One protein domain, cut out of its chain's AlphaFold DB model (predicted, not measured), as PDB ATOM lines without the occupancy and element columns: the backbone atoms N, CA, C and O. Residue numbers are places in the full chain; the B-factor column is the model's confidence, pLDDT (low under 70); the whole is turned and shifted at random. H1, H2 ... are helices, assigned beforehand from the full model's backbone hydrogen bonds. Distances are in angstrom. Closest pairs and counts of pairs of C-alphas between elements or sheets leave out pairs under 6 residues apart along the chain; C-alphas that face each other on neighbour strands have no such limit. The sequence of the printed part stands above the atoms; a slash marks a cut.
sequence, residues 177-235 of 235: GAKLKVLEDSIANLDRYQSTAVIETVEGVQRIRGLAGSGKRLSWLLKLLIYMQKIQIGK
ATOM      1  N   GLY A 177     144.132 161.592 139.079       66.38
ATOM      2  CA  GLY A 177     143.363 160.680 138.231       66.38
ATOM      3  C   GLY A 177     144.230 159.668 137.474       66.38
ATOM      4  O   GLY A 177     143.837 158.517 137.343       66.38
ATOM      5  N   ALA A 178     145.430 160.048 137.029       71.06
ATOM      6  CA  ALA A 178     146.348 159.127 136.359       71.06
ATOM      7  C   ALA A 178     146.987 158.132 137.335       71.06
ATOM      8  O   ALA A 178     147.078 156.951 137.016       71.06
ATOM      9  N   LYS A 179     147.330 158.566 138.557       73.06
ATOM     10  CA  LYS A 179     147.759 157.649 139.630       73.06
ATOM     11  C   LYS A 179     146.661 156.642 139.991       73.06
ATOM     12  O   LYS A 179     146.945 155.459 140.144       73.06
ATOM     13  N   LEU A 180     145.405 157.093 140.061       66.81
ATOM     14  CA  LEU A 180     144.249 156.208 140.245       66.81
ATOM     15  C   LEU A 180     144.061 155.249 139.069       66.81
ATOM     16  O   LEU A 180     143.777 154.086 139.302       66.81
ATOM     17  N   LYS A 181     144.278 155.693 137.827       69.62
ATOM     18  CA  LYS A 181     144.223 154.822 136.645       69.62
ATOM     19  C   LYS A 181     145.284 153.718 136.689       69.62
ATOM     20  O   LYS A 181     144.958 152.567 136.441       69.62
ATOM     21  N   VAL A 182     146.523 154.041 137.064       74.12
ATOM     22  CA  VAL A 182     147.595 153.040 137.249       74.12
ATOM     23  C   VAL A 182     147.228 152.036 138.347       74.12
ATOM     24  O   VAL A 182     147.462 150.834 138.200       74.12
ATOM     25  N   LEU A 183     146.615 152.511 139.434       66.25
ATOM     26  CA  LEU A 183     146.102 151.650 140.497       66.25
ATOM     27  C   LEU A 183     144.947 150.765 140.000       66.25
ATOM     28  O   LEU A 183     144.953 149.570 140.265       66.25
ATOM     29  N   GLU A 184     143.992 151.315 139.247       65.31
ATOM     30  CA  GLU A 184     142.891 150.569 138.626       65.31
ATOM     31  C   GLU A 184     143.401 149.508 137.644       65.31
ATOM     32  O   GLU A 184     142.893 148.390 137.641       65.31
ATOM     33  N   ASP A 185     144.417 149.819 136.838       66.62
ATOM     34  CA  ASP A 185     145.028 148.866 135.910       66.62
ATOM     35  C   ASP A 185     145.791 147.761 136.672       66.62
ATOM     36  O   ASP A 185     145.730 146.589 136.296       66.62
ATOM     37  N   SER A 186     146.422 148.095 137.803       64.12
ATOM     38  CA  SER A 186     147.041 147.111 138.707       64.12
ATOM     39  C   SER A 186     146.002 146.215 139.394       64.12
ATOM     40  O   SER A 186     146.198 145.003 139.474       64.12
ATOM     41  N   ILE A 187     144.868 146.779 139.827       64.38
ATOM     42  CA  ILE A 187     143.717 146.028 140.354       64.38
ATOM     43  C   ILE A 187     143.138 145.120 139.265       64.38
ATOM     44  O   ILE A 187     142.868 143.956 139.529       64.38
ATOM     45  N   ALA A 188     143.009 145.600 138.026       58.91
ATOM     46  CA  ALA A 188     142.507 144.798 136.914       58.91
ATOM     47  C   ALA A 188     143.421 143.603 136.596       58.91
ATOM     48  O   ALA A 188     142.928 142.526 136.256       58.91
ATOM     49  N   ASN A 189     144.740 143.768 136.725       61.47
ATOM     50  CA  ASN A 189     145.686 142.659 136.615       61.47
ATOM     51  C   ASN A 189     145.558 141.681 137.791       61.47
ATOM     52  O   ASN A 189     145.518 140.474 137.567       61.47
ATOM     53  N   LEU A 190     145.436 142.178 139.027       67.19
ATOM     54  CA  LEU A 190     145.214 141.349 140.216       67.19
ATOM     55  C   LEU A 190     143.926 140.515 140.095       67.19
ATOM     56  O   LEU A 190     143.955 139.306 140.318       67.19
ATOM     57  N   ASP A 191     142.822 141.141 139.688       68.38
ATOM     58  CA  ASP A 191     141.523 140.496 139.482       68.38
ATOM     59  C   ASP A 191     141.608 139.376 138.444       68.38
ATOM     60  O   ASP A 191     141.021 138.316 138.644       68.38
ATOM     61  N   ARG A 192     142.366 139.569 137.353       66.81
ATOM     62  CA  ARG A 192     142.577 138.521 136.340       66.81
ATOM     63  C   ARG A 192     143.214 137.276 136.947       66.81
ATOM     64  O   ARG A 192     142.678 136.186 136.765       66.81
ATOM     65  N   TYR A 193     144.308 137.434 137.694       71.31
ATOM     66  CA  TYR A 193     144.970 136.302 138.351       71.31
ATOM     67  C   TYR A 193     144.061 135.624 139.380       71.31
ATOM     68  O   TYR A 193     144.065 134.400 139.491       71.31
ATOM     69  N   GLN A 194     143.241 136.396 140.099       73.44
ATOM     70  CA  GLN A 194     142.266 135.841 141.038       73.44
ATOM     71  C   GLN A 194     141.168 135.049 140.336       73.44
ATOM     72  O   GLN A 194     140.853 133.950 140.779       73.44
ATOM     73  N   SER A 195     140.608 135.566 139.240       73.62
ATOM     74  CA  SER A 195     139.603 134.850 138.452       73.62
ATOM     75  C   SER A 195     140.155 133.532 137.909       73.62
ATOM     76  O   SER A 195     139.491 132.508 138.037       73.62
ATOM     77  N   THR A 196     141.381 133.526 137.375       76.50
ATOM     78  CA  THR A 196     142.034 132.291 136.917       76.50
ATOM     79  C   THR A 196     142.225 131.306 138.068       76.50
ATOM     80  O   THR A 196     141.768 130.172 137.968       76.50
ATOM     81  N   ALA A 197     142.799 131.740 139.194       78.06
ATOM     82  CA  ALA A 197     143.057 130.868 140.344       78.06
ATOM     83  C   ALA A 197     141.775 130.259 140.946       78.06
ATOM     84  O   ALA A 197     141.793 129.134 141.454       78.06
ATOM     85  N   VAL A 198     140.659 130.993 140.889       80.88
ATOM     86  CA  VAL A 198     139.336 130.533 141.332       80.88
ATOM     87  C   VAL A 198     138.823 129.383 140.464       80.88
ATOM     88  O   VAL A 198     138.325 128.399 141.005       80.88
ATOM     89  N   ILE A 199     138.977 129.486 139.142       78.12
ATOM     90  CA  ILE A 199     138.471 128.495 138.182       78.12
ATOM     91  C   ILE A 199     139.400 127.277 138.097       78.12
ATOM     92  O   ILE A 199     138.925 126.151 137.971       78.12
ATOM     93  N   GLU A 200     140.711 127.501 138.182       80.94
ATOM     94  CA  GLU A 200     141.732 126.502 137.875       80.94
ATOM     95  C   GLU A 200     141.723 125.322 138.850       80.94
ATOM     96  O   GLU A 200     141.997 125.489 140.034       80.94
ATOM     97  N   THR A 201     141.422 124.114 138.392       79.94
ATOM     98  CA  THR A 201     141.507 122.915 139.235       79.94
ATOM     99  C   THR A 201     142.942 122.413 139.299       79.94
ATOM    100  O   THR A 201     143.585 122.261 138.265       79.94
ATOM    101  N   VAL A 202     143.431 122.137 140.510       78.44
ATOM    102  CA  VAL A 202     144.758 121.557 140.745       78.44
ATOM    103  C   VAL A 202     144.616 120.186 141.391       78.44
ATOM    104  O   VAL A 202     143.700 119.971 142.187       78.44
ATOM    105  N   GLU A 203     145.533 119.277 141.078       71.75
ATOM    106  CA  GLU A 203     145.657 118.019 141.809       71.75
ATOM    107  C   GLU A 203     146.367 118.277 143.144       71.75
ATOM    108  O   GLU A 203     147.485 118.791 143.192       71.75
ATOM    109  N   GLY A 204     145.689 117.965 144.251       78.44
ATOM    110  CA  GLY A 204     146.204 118.172 145.603       78.44
ATOM    111  C   GLY A 204     145.907 119.556 146.193       78.44
ATOM    112  O   GLY A 204     144.895 120.195 145.905       78.44
ATOM    113  N   VAL A 205     146.766 120.004 147.112       80.56
ATOM    114  CA  VAL A 205     146.500 121.194 147.936       80.56
ATOM    115  C   VAL A 205     146.841 122.477 147.178       80.56
ATOM    116  O   VAL A 205     148.011 122.779 146.936       80.56
ATOM    117  N   GLN A 206     145.835 123.307 146.893       81.31
ATOM    118  CA  GLN A 206     146.061 124.645 146.349       81.31
ATOM    119  C   GLN A 206     146.369 125.662 147.452       81.31
ATOM    120  O   GLN A 206     145.608 125.825 148.407       81.31
ATOM    121  N   ARG A 207     147.448 126.436 147.288       83.81
ATOM    122  CA  ARG A 207     147.773 127.560 148.177       83.81
ATOM    123  C   ARG A 207     147.520 128.900 147.485       83.81
ATOM    124  O   ARG A 207     148.289 129.305 146.622       83.81
ATOM    125  N   ILE A 208     146.507 129.640 147.937       78.31
ATOM    126  CA  ILE A 208     146.224 131.002 147.451       78.31
ATOM    127  C   ILE A 208     147.025 132.018 148.284       78.31
ATOM    128  O   ILE A 208     146.682 132.323 149.430       78.31
ATOM    129  N   ARG A 209     148.121 132.539 147.717       79.56
ATOM    130  CA  ARG A 209     148.955 133.598 148.321       79.56
ATOM    131  C   ARG A 209     148.540 134.984 147.813       79.56
ATOM    132  O   ARG A 209     147.979 135.121 146.737       79.56
ATOM    133  N   GLY A 210     148.809 136.017 148.607       73.94
ATOM    134  CA  GLY A 210     148.448 137.401 148.287       73.94
ATOM    135  C   GLY A 210     148.773 138.352 149.437       73.94
ATOM    136  O   GLY A 210     148.904 137.907 150.581       73.94
ATOM    137  N   LEU A 211     148.919 139.642 149.144       76.06
ATOM    138  CA  LEU A 211     149.144 140.695 150.140       76.06
ATOM    139  C   LEU A 211     147.896 140.920 151.017       76.06
ATOM    140  O   LEU A 211     146.800 140.432 150.721       76.06
ATOM    141  N   ALA A 212     148.046 141.624 152.139       71.19
ATOM    142  CA  ALA A 212     146.897 142.000 152.965       71.19
ATOM    143  C   ALA A 212     145.890 142.823 152.138       71.19
ATOM    144  O   ALA A 212     146.279 143.669 151.338       71.19
ATOM    145  N   GLY A 213     144.592 142.533 152.282       70.75
ATOM    146  CA  GLY A 213     143.539 143.195 151.501       70.75
ATOM    147  C   GLY A 213     143.377 142.702 150.055       70.75
ATOM    148  O   GLY A 213     142.447 143.129 149.383       70.75
ATOM    149  N   SER A 214     144.186 141.748 149.582       71.81
ATOM    150  CA  SER A 214     144.125 141.247 148.200       71.81
ATOM    151  C   SER A 214     142.951 140.292 147.915       71.81
ATOM    152  O   SER A 214     143.078 139.432 147.059       71.81
ATOM    153  N   GLY A 215     141.847 140.318 148.664       76.06
ATOM    154  CA  GLY A 215     140.655 139.515 148.330       76.06
ATOM    155  C   GLY A 215     140.757 137.983 148.482       76.06
ATOM    156  O   GLY A 215     139.846 137.282 148.052       76.06
ATOM    157  N   LYS A 216     141.790 137.429 149.139       86.69
ATOM    158  CA  LYS A 216     141.980 135.963 149.299       86.69
ATOM    159  C   LYS A 216     140.745 135.215 149.823       86.69
ATOM    160  O   LYS A 216     140.438 134.134 149.339       86.69
ATOM    161  N   ARG A 217     140.024 135.795 150.793       82.94
ATOM    162  CA  ARG A 217     138.781 135.205 151.327       82.94
ATOM    163  C   ARG A 217     137.682 135.103 150.271       82.94
ATOM    164  O   ARG A 217     137.016 134.080 150.194       82.94
ATOM    165  N   LEU A 218     137.516 136.144 149.454       80.19
ATOM    166  CA  LEU A 218     136.537 136.143 148.369       80.19
ATOM    167  C   LEU A 218     136.911 135.109 147.304       80.19
ATOM    168  O   LEU A 218     136.046 134.381 146.844       80.19
ATOM    169  N   SER A 219     138.200 134.997 146.967       79.94
ATOM    170  CA  SER A 219     138.700 133.965 146.052       79.94
ATOM    171  C   SER A 219     138.380 132.549 146.558       79.94
ATOM    172  O   SER A 219     137.815 131.752 145.814       79.94
ATOM    173  N   TRP A 220     138.621 132.257 147.841       82.69
ATOM    174  CA  TRP A 220     138.217 130.983 148.451       82.69
ATOM    175  C   TRP A 220     136.705 130.738 148.384       82.69
ATOM    176  O   TRP A 220     136.279 129.653 147.995       82.69
ATOM    177  N   LEU A 221     135.894 131.745 148.721       83.75
ATOM    178  CA  LEU A 221     134.434 131.641 148.681       83.75
ATOM    179  C   LEU A 221     133.926 131.367 147.260       83.75
ATOM    180  O   LEU A 221     133.113 130.471 147.058       83.75
ATOM    181  N   LEU A 222     134.424 132.112 146.272       80.12
ATOM    182  CA  LEU A 222     134.065 131.930 144.867       80.12
ATOM    183  C   LEU A 222     134.444 130.533 144.380       80.12
ATOM    184  O   LEU A 222     133.662 129.893 143.684       80.12
ATOM    185  N   LYS A 223     135.610 130.029 144.791       84.62
ATOM    186  CA  LYS A 223     136.028 128.674 144.447       84.62
ATOM    187  C   LYS A 223     135.119 127.609 145.058       84.62
ATOM    188  O   LYS A 223     134.726 126.679 144.359       84.62
ATOM    189  N   LEU A 224     134.738 127.774 146.325       83.00
ATOM    190  CA  LEU A 224     133.782 126.892 146.993       83.00
ATOM    191  C   LEU A 224     132.416 126.916 146.295       83.00
ATOM    192  O   LEU A 224     131.834 125.862 146.081       83.00
ATOM    193  N   LEU A 225     131.924 128.094 145.897       79.75
ATOM    194  CA  LEU A 225     130.659 128.234 145.168       79.75
ATOM    195  C   LEU A 225     130.683 127.496 143.825       79.75
ATOM    196  O   LEU A 225     129.751 126.755 143.528       79.75
ATOM    197  N   ILE A 226     131.757 127.648 143.043       74.75
ATOM    198  CA  ILE A 226     131.927 126.921 141.774       74.75
ATOM    199  C   ILE A 226     131.979 125.411 142.024       74.75
ATOM    200  O   ILE A 226     131.363 124.639 141.290       74.75
ATOM    201  N   TYR A 227     132.688 124.975 143.067       78.56
ATOM    202  CA  TYR A 227     132.762 123.563 143.433       78.56
ATOM    203  C   TYR A 227     131.388 122.996 143.830       78.56
ATOM    204  O   TYR A 227     131.004 121.928 143.359       78.56
ATOM    205  N   MET A 228     130.610 123.741 144.618       77.69
ATOM    206  CA  MET A 228     129.244 123.362 145.001       77.69
ATOM    207  C   MET A 228     128.303 123.301 143.793       77.69
ATOM    208  O   MET A 228     127.527 122.355 143.683       77.69
ATOM    209  N   GLN A 229     128.407 124.250 142.854       70.56
ATOM    210  CA  GLN A 229     127.653 124.200 141.597       70.56
ATOM    211  C   GLN A 229     127.982 122.946 140.789       70.56
ATOM    212  O   GLN A 229     127.074 122.321 140.257       70.56
ATOM    213  N   LYS A 230     129.251 122.525 140.731       69.06
ATOM    214  CA  LYS A 230     129.621 121.275 140.049       69.06
ATOM    215  C   LYS A 230     129.017 120.039 140.703       69.06
ATOM    216  O   LYS A 230     128.521 119.173 139.994       69.06
ATOM    217  N   ILE A 231     129.019 119.966 142.035       72.44
ATOM    218  CA  ILE A 231     128.396 118.845 142.757       72.44
ATOM    219  C   ILE A 231     126.898 118.751 142.448       72.44
ATOM    220  O   ILE A 231     126.374 117.648 142.348       72.44
ATOM    221  N   GLN A 232     126.211 119.885 142.289       63.59
ATOM    222  CA  GLN A 232     124.791 119.900 141.928       63.59
ATOM    223  C   GLN A 232     124.513 119.421 140.498       63.59
ATOM    224  O   GLN A 232     123.407 118.973 140.245       63.59
ATOM    225  N   ILE A 233     125.481 119.527 139.583       61.56
ATOM    226  CA  ILE A 233     125.341 119.087 138.183       61.56
ATOM    227  C   ILE A 233     125.682 117.599 138.029       61.56
ATOM    228  O   ILE A 233     125.150 116.932 137.155       61.56
ATOM    229  N   GLY A 234     126.595 117.082 138.858       54.41
ATOM    230  CA  GLY A 234     126.994 115.671 138.844       54.41
ATOM    231  C   GLY A 234     126.080 114.726 139.636       54.41
ATOM    232  O   GLY A 234     126.420 113.550 139.755       54.41
ATOM    233  N   LYS A 235     124.986 115.228 140.219       39.41
ATOM    234  CA  LYS A 235     123.915 114.448 140.860       39.41
ATOM    235  C   LYS A 235     122.689 114.445 139.964       39.41
ATOM    236  O   LYS A 235     122.017 113.395 139.947       39.41
TER     237      LYS A 235
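AT A GLANCE: This is residues 177 to 235 of the 235 residues of an uncharacterized protein of Thiotrichales bacterium HS_08 (UniProt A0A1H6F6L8). Two long helices, H1 and then H2, run the same way and overlap only in part, where residues 194 to 199 of H1 pass residues 219 to 226 of H2, and together they make a long rod whose two halves stand at 38 degrees to each other. Between them, the long loop of residues 200 to 215 runs on past the end of H1 and then folds back along the rod to the start of H2. The far ends, residues 177 to 186 and 228 to 235, stick out free. The printed part has 59 residues with two named helices, H1 then H2, and no named strand; its class is all helix. It is loose, with a radius of gyration of the C-alphas of 14.4 A, and spans 50 by 21 by 16 A.

IN THESE COORDINATES: Find C-alpha 177 at (143.363, 160.680, 138.231); from there H1, residues 177 to 199, runs 32.6 A to C-alpha 199 at (138.471, 128.495, 138.182). Go on to C-alpha 216, where H2, residues 216 to 233, begins; it runs 26.2 A to C-alpha 233 at (125.341, 119.087, 138.183).

HOW THE PARTS SIT: Look at residues 194 to 199 of H1 and 219 to 226 of H2: with these parts alone the two helices touch. Their closest C-alphas, those of Val 198 and Lys 223, are 4.9 A apart. The helices run the same way at a steep tilt of 38 degrees, only just beyond shallow. In H1 and H2 every O i to N i+4 pair is within hydrogen-bond range.

THE WHOLE: The two C-alphas farthest apart, those of Gly 177 and Lys 235, are 50.2 A apart. The printed part has no cut, and it ends at residue 235, the chain's last residue. The link from H1 to H2, 16 residues, is long. In the B-factor column the mean pLDDT of the printed part is 73.2; look for values under 70 at residues 177, 180 to 181, 183 to 192, 230 and 232 to 235.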